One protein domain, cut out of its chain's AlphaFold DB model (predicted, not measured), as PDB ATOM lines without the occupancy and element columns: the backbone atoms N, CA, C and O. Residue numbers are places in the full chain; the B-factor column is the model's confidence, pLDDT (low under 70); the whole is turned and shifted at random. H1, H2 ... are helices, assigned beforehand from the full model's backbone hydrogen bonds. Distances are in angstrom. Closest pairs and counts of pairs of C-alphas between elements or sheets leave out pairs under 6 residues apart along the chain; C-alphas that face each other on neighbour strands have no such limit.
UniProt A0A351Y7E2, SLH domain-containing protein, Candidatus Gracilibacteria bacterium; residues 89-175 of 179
ATOM      1  N   ARG A  89     277.615 292.705 286.838       92.38
ATOM      2  CA  ARG A  89     277.060 291.583 286.049       92.38
ATOM      3  C   ARG A  89     275.994 290.784 286.810       92.38
ATOM      4  O   ARG A  89     274.973 290.486 286.188       92.38
ATOM      5  N   PRO A  90     276.137 290.474 288.118       89.19
ATOM      6  CA  PRO A  90     275.067 289.830 288.875       89.19
ATOM      7  C   PRO A  90     273.789 290.662 288.915       89.19
ATOM      8  O   PRO A  90     272.701 290.117 288.746       89.19
ATOM      9  N   GLN A  91     273.901 291.983 289.076       91.12
ATOM     10  CA  GLN A  91     272.740 292.868 289.062       91.12
ATOM     11  C   GLN A  91     272.072 292.880 287.685       91.12
ATOM     12  O   GLN A  91     270.861 292.704 287.602       91.12
ATOM     13  N   ALA A  92     272.837 293.006 286.599       93.56
ATOM     14  CA  ALA A  92     272.311 292.898 285.239       93.56
ATOM     15  C   ALA A  92     271.593 291.562 284.998       93.56
ATOM     16  O   ALA A  92     270.487 291.527 284.454       93.56
ATOM     17  N   MET A  93     272.190 290.463 285.459       91.19
ATOM     18  CA  MET A  93     271.617 289.131 285.327       91.19
ATOM     19  C   MET A  93     270.327 288.978 286.135       91.19
ATOM     20  O   MET A  93     269.370 288.368 285.655       91.19
ATOM     21  N   ALA A  94     270.248 289.597 287.315       88.88
ATOM     22  CA  ALA A  94     269.025 289.651 288.105       88.88
ATOM     23  C   ALA A  94     267.885 290.364 287.376       88.88
ATOM     24  O   ALA A  94     266.746 289.895 287.397       88.88
ATOM     25  N   LEU A  95     268.182 291.476 286.699       93.06
ATOM     26  CA  LEU A  95     267.195 292.222 285.916       93.06
ATOM     27  C   LEU A  95     266.669 291.383 284.741       93.06
ATOM     28  O   LEU A  95     265.457 291.271 284.567       93.06
ATOM     29  N   LEU A  96     267.559 290.745 283.974       92.94
ATOM     30  CA  LEU A  96     267.175 289.903 282.832       92.94
ATOM     31  C   LEU A  96     266.413 288.645 283.267       92.94
ATOM     32  O   LEU A  96     265.406 288.294 282.657       92.94
ATOM     33  N   THR A  97     266.839 288.005 284.357       88.38
ATOM     34  CA  THR A  97     266.135 286.852 284.940       88.38
ATOM     35  C   THR A  97     264.717 287.237 285.365       88.38
ATOM     36  O   THR A  97     263.771 286.508 285.081       88.38
ATOM     37  N   ARG A  98     264.538 288.415 285.973       88.25
ATOM     38  CA  ARG A  98     263.221 288.927 286.381       88.25
ATOM     39  C   ARG A  98     262.291 289.175 285.196       88.25
ATOM     40  O   ARG A  98     261.100 288.880 285.276       88.25
ATOM     41  N   ILE A  99     262.831 289.685 284.088       91.19
ATOM     42  CA  ILE A  99     262.085 289.814 282.830       91.19
ATOM     43  C   ILE A  99     261.695 288.425 282.309       91.19
ATOM     44  O   ILE A  99     260.553 288.226 281.898       91.19
ATOM     45  N   PHE A 100     262.619 287.461 282.356       88.31
ATOM     46  CA  PHE A 100     262.385 286.100 281.879       88.31
ATOM     47  C   PHE A 100     261.282 285.379 282.659       88.31
ATOM     48  O   PHE A 100     260.345 284.858 282.061       88.31
ATOM     49  N   GLU A 101     261.382 285.377 283.991       83.50
ATOM     50  CA  GLU A 101     260.438 284.714 284.897       83.50
ATOM     51  C   GLU A 101     259.104 285.477 285.002       83.50
ATOM     52  O   GLU A 101     258.114 284.933 285.487       83.50
ATOM     53  N   GLY A 102     259.071 286.753 284.596       81.38
ATOM     54  CA  GLY A 102     257.902 287.630 284.696       81.38
ATOM     55  C   GLY A 102     257.532 288.040 286.127       81.38
ATOM     56  O   GLY A 102     256.582 288.809 286.309       81.38
ATOM     57  N   LYS A 103     258.289 287.570 287.122       74.44
ATOM     58  CA  LYS A 103     258.112 287.776 288.563       74.44
ATOM     59  C   LYS A 103     259.458 288.058 289.223       74.44
ATOM     60  O   LYS A 103     260.513 287.812 288.648       74.44
ATOM     61  N   VAL A 104     259.419 288.555 290.457       64.94
ATOM     62  CA  VAL A 104     260.620 288.632 291.294       64.94
ATOM     63  C   VAL A 104     261.091 287.206 291.589       64.94
ATOM     64  O   VAL A 104     260.312 286.395 292.079       64.94
ATOM     65  N   SER A 105     262.353 286.912 291.284       59.22
ATOM     66  CA  SER A 105     262.977 285.635 291.621       59.22
ATOM     67  C   SER A 105     262.987 285.388 293.131       59.22
ATOM     68  O   SER A 105     263.268 286.304 293.902       59.22
ATOM     69  N   ASN A 106     262.744 284.141 293.546       56.03
ATOM     70  CA  ASN A 106     263.023 283.704 294.916       56.03
ATOM     71  C   ASN A 106     264.547 283.651 295.112       56.03
ATOM     72  O   ASN A 106     265.233 282.931 294.388       56.03
ATOM     73  N   GLU A 107     265.059 284.443 296.054       59.03
ATOM     74  CA  GLU A 107     266.485 284.586 296.380       59.03
ATOM     75  C   GLU A 107     266.743 283.906 297.732       59.03
ATOM     76  O   GLU A 107     266.628 284.541 298.782       59.03
ATOM     77  N   THR A 108     267.005 282.597 297.733       55.66
ATOM     78  CA  THR A 108     267.197 281.828 298.975       55.66
ATOM     79  C   THR A 108     268.668 281.643 299.347       55.66
ATOM     80  O   THR A 108     268.941 281.298 300.497       55.66
ATOM     81  N   ARG A 109     269.632 281.898 298.442       59.34
ATOM     82  CA  ARG A 109     271.062 281.762 298.764       59.34
ATOM     83  C   ARG A 109     271.680 283.059 299.269       59.34
ATOM     84  O   ARG A 109     271.341 284.167 298.851       59.34
ATOM     85  N   THR A 110     272.664 282.891 300.150       54.94
ATOM     86  CA  THR A 110     273.549 283.962 300.612       54.94
ATOM     87  C   THR A 110     274.986 283.634 300.192       54.94
ATOM     88  O   THR A 110     275.453 282.543 300.509       54.94
ATOM     89  N   PRO A 111     275.696 284.547 299.505       61.94
ATOM     90  CA  PRO A 111     275.229 285.855 299.063       61.94
ATOM     91  C   PRO A 111     274.355 285.769 297.796       61.94
ATOM     92  O   PRO A 111     274.603 284.977 296.889       61.94
ATOM     93  N   ARG A 112     273.337 286.635 297.721       62.88
ATOM     94  CA  ARG A 112     272.284 286.617 296.683       62.88
ATOM     95  C   ARG A 112     272.807 286.724 295.247       62.88
ATOM     96  O   ARG A 112     272.142 286.301 294.308       62.88
ATOM     97  N   TRP A 113     273.994 287.294 295.054       66.31
ATOM     98  CA  TRP A 113     274.607 287.433 293.733       66.31
ATOM     99  C   TRP A 113     275.035 286.084 293.127       66.31
ATOM    100  O   TRP A 113     275.038 285.952 291.901       66.31
ATOM    101  N   GLY A 114     275.314 285.066 293.952       70.19
ATOM    102  CA  GLY A 114     275.654 283.716 293.488       70.19
ATOM    103  C   GLY A 114     274.498 283.014 292.768       70.19
ATOM    104  O   GLY A 114     274.724 282.313 291.782       70.19
ATOM    105  N   ASP A 115     273.252 283.274 293.179       78.06
ATOM    106  CA  ASP A 115     272.062 282.742 292.499       78.06
ATOM    107  C   ASP A 115     271.980 283.237 291.055       78.06
ATOM    108  O   ASP A 115     271.705 282.473 290.129       78.06
ATOM    109  N   TYR A 116     272.262 284.520 290.840       81.56
ATOM    110  CA  TYR A 116     272.156 285.127 289.520       81.56
ATOM    111  C   TYR A 116     273.279 284.701 288.578       81.56
ATOM    112  O   TYR A 116     273.039 284.596 287.377       81.56
ATOM    113  N   TYR A 117     274.459 284.362 289.098       83.00
ATOM    114  CA  TYR A 117     275.492 283.695 288.306       83.00
ATOM    115  C   TYR A 117     274.997 282.346 287.763       83.00
ATOM    116  O   TYR A 117     274.997 282.130 286.549       83.00
ATOM    117  N   ILE A 118     274.483 281.482 288.645       82.62
ATOM    118  CA  ILE A 118     274.006 280.138 288.283       82.62
ATOM    119  C   ILE A 118     272.825 280.216 287.318       82.62
ATOM    120  O   ILE A 118     272.808 279.520 286.303       82.62
ATOM    121  N   LYS A 119     271.857 281.102 287.576       85.56
ATOM    122  CA  LYS A 119     270.732 281.330 286.657       85.56
ATOM    123  C   LYS A 119     271.206 281.849 285.301       85.56
ATOM    124  O   LYS A 119     270.736 281.379 284.269       85.56
ATOM    125  N   GLY A 120     272.176 282.762 285.284       86.50
ATOM    126  CA  GLY A 120     272.773 283.266 284.052       86.50
ATOM    127  C   GLY A 120     273.443 282.176 283.217       86.50
ATOM    128  O   GLY A 120     273.269 282.153 281.998       86.50
ATOM    129  N   GLN A 121     274.165 281.252 283.855       86.81
ATOM    130  CA  GLN A 121     274.737 280.079 283.186       86.81
ATOM    131  C   GLN A 121     273.650 279.111 282.715       86.81
ATOM    132  O   GLN A 121     273.690 278.628 281.585       86.81
ATOM    133  N   ALA A 122     272.645 278.859 283.555       85.50
ATOM    134  CA  ALA A 122     271.551 277.948 283.252       85.50
ATOM    135  C   ALA A 122     270.770 278.374 282.007       85.50
ATOM    136  O   ALA A 122     270.449 277.509 281.191       85.50
ATOM    137  N   LEU A 123     270.536 279.683 281.866       86.50
ATOM    138  CA  LEU A 123     269.913 280.320 280.708       86.50
ATOM    139  C   LEU A 123     270.860 280.467 279.507       86.50
ATOM    140  O   LEU A 123     270.414 280.854 278.435       86.50
ATOM    141  N   GLY A 124     272.164 280.220 279.662       87.06
ATOM    142  CA  GLY A 124     273.154 280.473 278.612       87.06
ATOM    143  C   GLY A 124     273.359 281.961 278.302       87.06
ATOM    144  O   GLY A 124     273.813 282.310 277.214       87.06
ATOM    145  N   LEU A 125     273.022 282.858 279.237       88.88
ATOM    146  CA  LEU A 125     273.217 284.302 279.079       88.88
ATOM    147  C   LEU A 125     274.682 284.695 279.271       88.88
ATOM    148  O   LEU A 125     275.171 285.572 278.561       88.88
ATOM    149  N   THR A 126     275.411 284.011 280.154       87.38
ATOM    150  CA  THR A 126     276.857 284.199 280.339       87.38
ATOM    151  C   THR A 126     277.645 282.951 279.960       87.38
ATOM    152  O   THR A 126     277.163 281.829 280.085       87.38
ATOM    153  N   THR A 127     278.868 283.169 279.484       83.38
ATOM    154  CA  THR A 127     279.870 282.123 279.219       83.38
ATOM    155  C   THR A 127     281.012 282.165 280.229       83.38
ATOM    156  O   THR A 127     281.946 281.377 280.123       83.38
ATOM    157  N   LEU A 128     280.959 283.085 281.201       81.31
ATOM    158  CA  LEU A 128     281.925 283.129 282.289       81.31
ATOM    159  C   LEU A 128     281.754 281.874 283.151       81.31
ATOM    160  O   LEU A 128     280.645 281.523 283.559       81.31
ATOM    161  N   ASN A 129     282.871 281.202 283.400       74.19
ATOM    162  CA  ASN A 129     282.973 279.976 284.188       74.19
ATOM    163  C   ASN A 129     283.681 280.205 285.535       74.19
ATOM    164  O   ASN A 129     283.996 279.248 286.234       74.19
ATOM    165  N   ASN A 130     283.909 281.467 285.907       76.25
ATOM    166  CA  ASN A 130     284.514 281.859 287.172       76.25
ATOM    167  C   ASN A 130     283.580 282.820 287.918       76.25
ATOM    168  O   ASN A 130     283.338 283.944 287.475       76.25
ATOM    169  N   GLN A 131     283.073 282.362 289.062       69.81
ATOM    170  CA  GLN A 131     282.135 283.106 289.897       69.81
ATOM    171  C   GLN A 131     282.760 284.372 290.509       69.81
ATOM    172  O   GLN A 131     282.089 285.396 290.599       69.81
ATOM    173  N   THR A 132     284.045 284.343 290.870       70.81
ATOM    174  CA  THR A 132     284.763 285.504 291.422       70.81
ATOM    175  C   THR A 132     284.983 286.581 290.363       70.81
ATOM    176  O   THR A 132     284.836 287.764 290.641       70.81
ATOM    177  N   ALA A 133     285.255 286.183 289.117       73.94
ATOM    178  CA  ALA A 133     285.342 287.113 287.990       73.94
ATOM    179  C   ALA A 133     283.966 287.648 287.547       73.94
ATOM    180  O   ALA A 133     283.886 288.590 286.758       73.94
ATOM    181  N   PHE A 134     282.868 287.045 288.013       81.31
ATOM    182  CA  PHE A 134     281.525 287.456 287.628       81.31
ATOM    183  C   PHE A 134     281.065 288.709 288.376       81.31
ATOM    184  O   PHE A 134     280.413 289.548 287.761       81.31
ATOM    185  N   ASP A 135     281.429 288.882 289.650       85.75
ATOM    186  CA  ASP A 135     281.018 290.035 290.466       85.75
ATOM    187  C   ASP A 135     281.869 291.290 290.204       85.75
ATOM    188  O   ASP A 135     282.560 291.808 291.075       85.75
ATOM    189  N   THR A 136     281.835 291.780 288.964       89.75
ATOM    190  CA  THR A 136     282.410 293.081 288.598       89.75
ATOM    191  C   THR A 136     281.391 293.933 287.854       89.75
ATOM    192  O   THR A 136     280.312 293.462 287.477       89.75
ATOM    193  N   GLU A 137     281.739 295.199 287.623       94.25
ATOM    194  CA  GLU A 137     280.973 296.105 286.769       94.25
ATOM    195  C   GLU A 137     280.737 295.489 285.385       94.25
ATOM    196  O   GLU A 137     281.617 294.820 284.839       94.25
ATOM    197  N   ILE A 138     279.532 295.692 284.850       93.38
ATOM    198  CA  ILE A 138     279.168 295.255 283.503       93.38
ATOM    199  C   ILE A 138     279.434 296.370 282.497       93.38
ATOM    200  O   ILE A 138     279.069 297.529 282.725       93.38
ATOM    201  N   THR A 139     280.011 296.010 281.353       93.12
ATOM    202  CA  THR A 139     280.224 296.960 280.257       93.12
ATOM    203  C   THR A 139     279.018 297.055 279.321       93.12
ATOM    204  O   THR A 139     278.122 296.196 279.303       93.12
ATOM    205  N   ARG A 140     279.001 298.090 278.475       91.12
ATOM    206  CA  ARG A 140     277.999 298.244 277.402       91.12
ATOM    207  C   ARG A 140     278.001 297.058 276.437       91.12
ATOM    208  O   ARG A 140     276.931 296.594 276.039       91.12
ATOM    209  N   ARG A 141     279.185 296.539 276.093       88.94
ATOM    210  CA  ARG A 141     279.373 295.351 275.244       88.94
ATOM    211  C   ARG A 141     278.765 294.103 275.882       88.94
ATOM    212  O   ARG A 141     278.118 293.308 275.202       88.94
ATOM    213  N   GLU A 142     278.923 293.932 277.187       92.12
ATOM    214  CA  GLU A 142     278.433 292.744 277.885       92.12
ATOM    215  C   GLU A 142     276.914 292.720 278.028       92.12
ATOM    216  O   GLU A 142     276.293 291.707 277.694       92.12
ATOM    217  N   ILE A 143     276.283 293.828 278.448       93.69
ATOM    218  CA  ILE A 143     274.812 293.862 278.548       93.69
ATOM    219  C   ILE A 143     274.163 293.619 277.183       93.69
ATOM    220  O   ILE A 143     273.141 292.944 277.073       93.69
ATOM    221  N   ALA A 144     274.796 294.121 276.129       90.00
ATOM    222  CA  ALA A 144     274.402 293.915 274.753       90.00
ATOM    223  C   ALA A 144     274.422 292.435 274.347       90.00
ATOM    224  O   ALA A 144     273.450 291.936 273.773       90.00
ATOM    225  N   ILE A 145     275.512 291.730 274.661       91.19
ATOM    226  CA  ILE A 145     275.640 290.288 274.424       91.19
ATOM    227  C   ILE A 145     274.573 289.526 275.214       91.19
ATOM    228  O   ILE A 145     273.938 288.621 274.664       91.19
ATOM    229  N   TYR A 146     274.328 289.903 276.471       94.19
ATOM    230  CA  TYR A 146     273.296 289.270 277.290       94.19
ATOM    231  C   TYR A 146     271.898 289.470 276.696       94.19
ATOM    232  O   TYR A 146     271.161 288.497 276.562       94.19
ATOM    233  N   ILE A 147     271.550 290.682 276.255       93.62
ATOM    234  CA  ILE A 147     270.268 290.970 275.587       93.62
ATOM    235  C   ILE A 147     270.143 290.203 274.262       93.62
ATOM    236  O   ILE A 147     269.070 289.693 273.943       93.62
ATOM    237  N   TYR A 148     271.224 290.074 273.491       91.88
ATOM    238  CA  TYR A 148     271.222 289.288 272.256       91.88
ATOM    239  C   TYR A 148     270.943 287.802 272.521       91.88
ATOM    240  O   TYR A 148     270.060 287.213 271.896       91.88
ATOM    241  N   ARG A 149     271.647 287.200 273.488       93.12
ATOM    242  CA  ARG A 149     271.411 285.809 273.911       93.12
ATOM    243  C   ARG A 149     269.989 285.634 274.438       93.12
ATOM    244  O   ARG A 149     269.298 284.701 274.042       93.12
ATOM    245  N   PHE A 150     269.522 286.585 275.243       93.06
ATOM    246  CA  PHE A 150     268.159 286.629 275.757       93.06
ATOM    247  C   PHE A 150     267.112 286.620 274.637       93.06
ATOM    248  O   PHE A 150     266.206 285.789 274.654       93.06
ATOM    249  N   LYS A 151     267.269 287.482 273.621       92.88
ATOM    250  CA  LYS A 151     266.402 287.523 272.434       92.88
ATOM    251  C   LYS A 151     266.321 286.156 271.753       92.88
ATOM    252  O   LYS A 151     265.222 285.713 271.421       92.88
ATOM    253  N   ASN A 152     267.459 285.493 271.553       90.94
ATOM    254  CA  ASN A 152     267.516 284.188 270.890       90.94
ATOM    255  C   ASN A 152     266.744 283.113 271.667       90.94
ATOM    256  O   ASN A 152     266.054 282.301 271.057       90.94
ATOM    257  N   ILE A 153     266.805 283.145 273.002       90.75
ATOM    258  CA  ILE A 153     266.046 282.233 273.869       90.75
ATOM    259  C   ILE A 153     264.546 282.490 273.723       90.75
ATOM    260  O   ILE A 153     263.784 281.565 273.459       90.75
ATOM    261  N   ILE A 154     264.102 283.741 273.884       90.56
ATOM    262  CA  ILE A 154     262.662 284.043 273.935       90.56
ATOM    263  C   ILE A 154     261.968 283.934 272.576       90.56
ATOM    264  O   ILE A 154     260.754 283.753 272.536       90.56
ATOM    265  N   SER A 155     262.729 284.039 271.482       90.38
ATOM    266  CA  SER A 155     262.218 283.930 270.112       90.38
ATOM    267  C   SER A 155     261.925 282.478 269.712       90.38
ATOM    268  O   SER A 155     261.304 282.241 268.681       90.38
ATOM    269  N   ASN A 156     262.343 281.500 270.524       93.06
ATOM    270  CA  ASN A 156     262.041 280.087 270.339       93.06
ATOM    271  C   ASN A 156     261.201 279.579 271.522       93.06
ATOM    272  O   ASN A 156     261.699 279.443 272.637       93.06
ATOM    273  N   ALA A 157     259.921 279.279 271.278       91.94
ATOM    274  CA  ALA A 157     258.977 278.887 272.327       91.94
ATOM    275  C   ALA A 157     259.414 277.629 273.102       91.94
ATOM    276  O   ALA A 157     259.276 277.583 274.325       91.94
ATOM    277  N   THR A 158     259.991 276.643 272.412       94.69
ATOM    278  CA  THR A 158     260.480 275.401 273.022       94.69
ATOM    279  C   THR A 158     261.670 275.668 273.937       94.69
ATOM    280  O   THR A 158     261.653 275.256 275.095       94.69
ATOM    281  N   ILE A 159     262.673 276.413 273.456       93.31
ATOM    282  CA  ILE A 159     263.844 276.779 274.268       93.31
ATOM    283  C   ILE A 159     263.405 277.629 275.463       93.31
ATOM    284  O   ILE A 159     263.822 277.367 276.589       93.31
ATOM    285  N   LYS A 160     262.518 278.607 275.250       90.81
ATOM    286  CA  LYS A 160     261.972 279.443 276.323       90.81
ATOM    287  C   LYS A 160     261.326 278.599 277.424       90.81
ATOM    288  O   LYS A 160     261.627 278.818 278.596       90.81
ATOM    289  N   LEU A 161     260.482 277.629 277.066       90.81
ATOM    290  CA  LEU A 161     259.820 276.752 278.034       90.81
ATOM    291  C   LEU A 161     260.821 275.863 278.787       90.81
ATOM    292  O   LEU A 161     260.751 275.769 280.010       90.81
ATOM    293  N   MET A 162     261.791 275.273 278.082       91.81
ATOM    294  CA  MET A 162     262.861 274.477 278.702       91.81
ATOM    295  C   MET A 162     263.649 275.292 279.734       91.81
ATOM    296  O   MET A 162     263.899 274.830 280.846       91.81
ATOM    297  N   MET A 163     264.005 276.529 279.388       90.62
ATOM    298  CA  MET A 163     264.760 277.419 280.266       90.62
ATOM    299  C   MET A 163     263.943 277.889 281.475       90.62
ATOM    300  O   MET A 163     264.488 277.991 282.572       90.62
ATOM    301  N   LEU A 164     262.635 278.123 281.316       87.31
ATOM    302  CA  LEU A 164     261.742 278.436 282.440       87.31
ATOM    303  C   LEU A 164     261.644 277.269 283.429       87.31
ATOM    304  O   LEU A 164     261.719 277.493 284.637       87.31
ATOM    305  N   ASN A 165     261.536 276.034 282.934       88.19
ATOM    306  CA  ASN A 165     261.526 274.843 283.786       88.19
ATOM    307  C   ASN A 165     262.840 274.707 284.563       88.19
ATOM    308  O   ASN A 165     262.815 274.560 285.782       88.19
ATOM    309  N   LYS A 166     263.978 274.895 283.887       88.00
ATOM    310  CA  LYS A 166     265.301 274.873 284.522       88.00
ATOM    311  C   LYS A 166     265.448 275.928 285.625       88.00
ATOM    312  O   LYS A 166     266.023 275.652 286.673       88.00
ATOM    313  N   LEU A 167     264.917 277.138 285.430       83.56
ATOM    314  CA  LEU A 167     264.907 278.160 286.486       83.56
ATOM    315  C   LEU A 167     264.011 277.782 287.668       83.56
ATOM    316  O   LEU A 167     264.385 278.037 288.814       83.56
ATOM    317  N   ASN A 168     262.844 277.188 287.407       81.69
ATOM    318  CA  ASN A 168     261.952 276.725 288.466       81.69
ATOM    319  C   ASN A 168     262.629 275.641 289.314       81.69
ATOM    320  O   ASN A 168     262.585 275.733 290.536       81.69
ATOM    321  N   GLU A 169     263.320 274.688 288.686       81.62
ATOM    322  CA  GLU A 169     264.112 273.659 289.373       81.62
ATOM    323  C   GLU A 169     265.209 274.268 290.257       81.62
ATOM    324  O   GLU A 169     265.375 273.865 291.405       81.62
ATOM    325  N   LEU A 170     265.918 275.296 289.774       77.31
ATOM    326  CA  LEU A 170     266.928 276.013 290.566       77.31
ATOM    327  C   LEU A 170     266.336 276.796 291.747       77.31
ATOM    328  O   LEU A 170     267.021 277.015 292.741       77.31
ATOM    329  N   GLY A 171     265.084 277.246 291.633       64.81
ATOM    330  CA  GLY A 171     264.366 277.947 292.699       64.81
ATOM    331  C   GLY A 171     263.718 277.020 293.732       64.81
ATOM    332  O   GLY A 171     263.436 277.466 294.844       64.81
ATOM    333  N   THR A 172     263.473 275.753 293.386       50.31
ATOM    334  CA  THR A 172     262.962 274.718 294.302       50.31
ATOM    335  C   THR A 172     264.083 273.917 294.960       50.31
ATOM    336  O   THR A 172     263.903 273.398 296.061       50.31
ATOM    337  N   THR A 173     265.260 273.851 294.335       45.00
ATOM    338  CA  THR A 173     266.453 273.233 294.914       45.00
ATOM    339  C   THR A 173     267.257 274.256 295.712       45.00
ATOM    340  O   THR A 173     268.138 274.950 295.208       45.00
ATOM    341  N   GLY A 174     267.027 274.295 297.024       41.28
ATOM    342  CA  GLY A 174     268.027 274.771 297.985       41.28
ATOM    343  C   GLY A 174     269.234 273.826 298.043       41.28
ATOM    344  O   GLY A 174     269.542 273.307 299.110       41.28
ATOM    345  N   GLN A 175     269.879 273.537 296.908       32.03
ATOM    346  CA  GLN A 175     271.031 272.642 296.851       32.03
ATOM    347  C   GLN A 175     272.320 273.407 296.553       32.03
ATOM    348  O   GLN A 175     272.494 274.046 295.511       32.03
TER     349      GLN A 175
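AT A GLANCE: This is residues 89 to 175 of the 179 residues of the protein "SLH domain-containing protein" of Candidatus Gracilibacteria bacterium (UniProt A0A351Y7E2). Two long helices, H4 and H5, meet near their ends as an L, and H1 and H2 pack together on its inner side, H1 running nearly along H4. The short H3 sits beyond H2, on the side away from H5. The printed part has 87 residues with five named helices, H1 to H5 in order, and no named strand: all helix. It is compact, with a radius of gyration of the C-alphas of 12.2 A and spans of 32 by 31 by 21 A.

HOW THE PARTS SIT: H1, residues 89 to 101, touches H2, residues 113 to 122, at a steep tilt of 59 degrees; their closest C-alphas, of Pro 90 and Trp 113, are 5.4 A apart. H2 only just touches H3, residues 131 to 134, with 3 pairs of C-alphas within 8 A, the closest those of Tyr 117 and Gln 131, 6.9 A. With residues 92 to 96 alone, H1 only just touches H4, residues 140 to 154, with 3 such pairs, the closest Ala 92 and Ile 143 at 7.2 A; they run the same way at a shallow tilt of 22 degrees. H4 and H5, residues 157 to 172, only just touch, with 3 such pairs, and only at the corner; C-alphas 154 and 160 are closest, 5.2 A. H5 touches H2 with residues 163 to 170 alone, the closest C-alphas being Lys 119 and Leu 167, 6.6 A. H2 and H4 are apart. In H1, H2, H4 and H5 every O i to N i+4 pair is within hydrogen-bond range; H3 is too short for one.

IN THESE COORDINATES: H1 begins at C-alpha 89 (277.060, 291.583, 286.049) and is 18.0 A long. H2 measures 14.5 A, H3 4.9 A and H4 21.2 A. H5, 22.7 A, ends at C-alpha 172 (262.962, 274.718, 294.302).

THE WHOLE: The farthest C-alphas, of Arg 140 and Gln 175, are 32.9 A apart. The printed part has no cut. The link from H1 to H2 is long, 11 residues. Residues 104 to 113, 131 and 171 to 175 have pLDDT under 70.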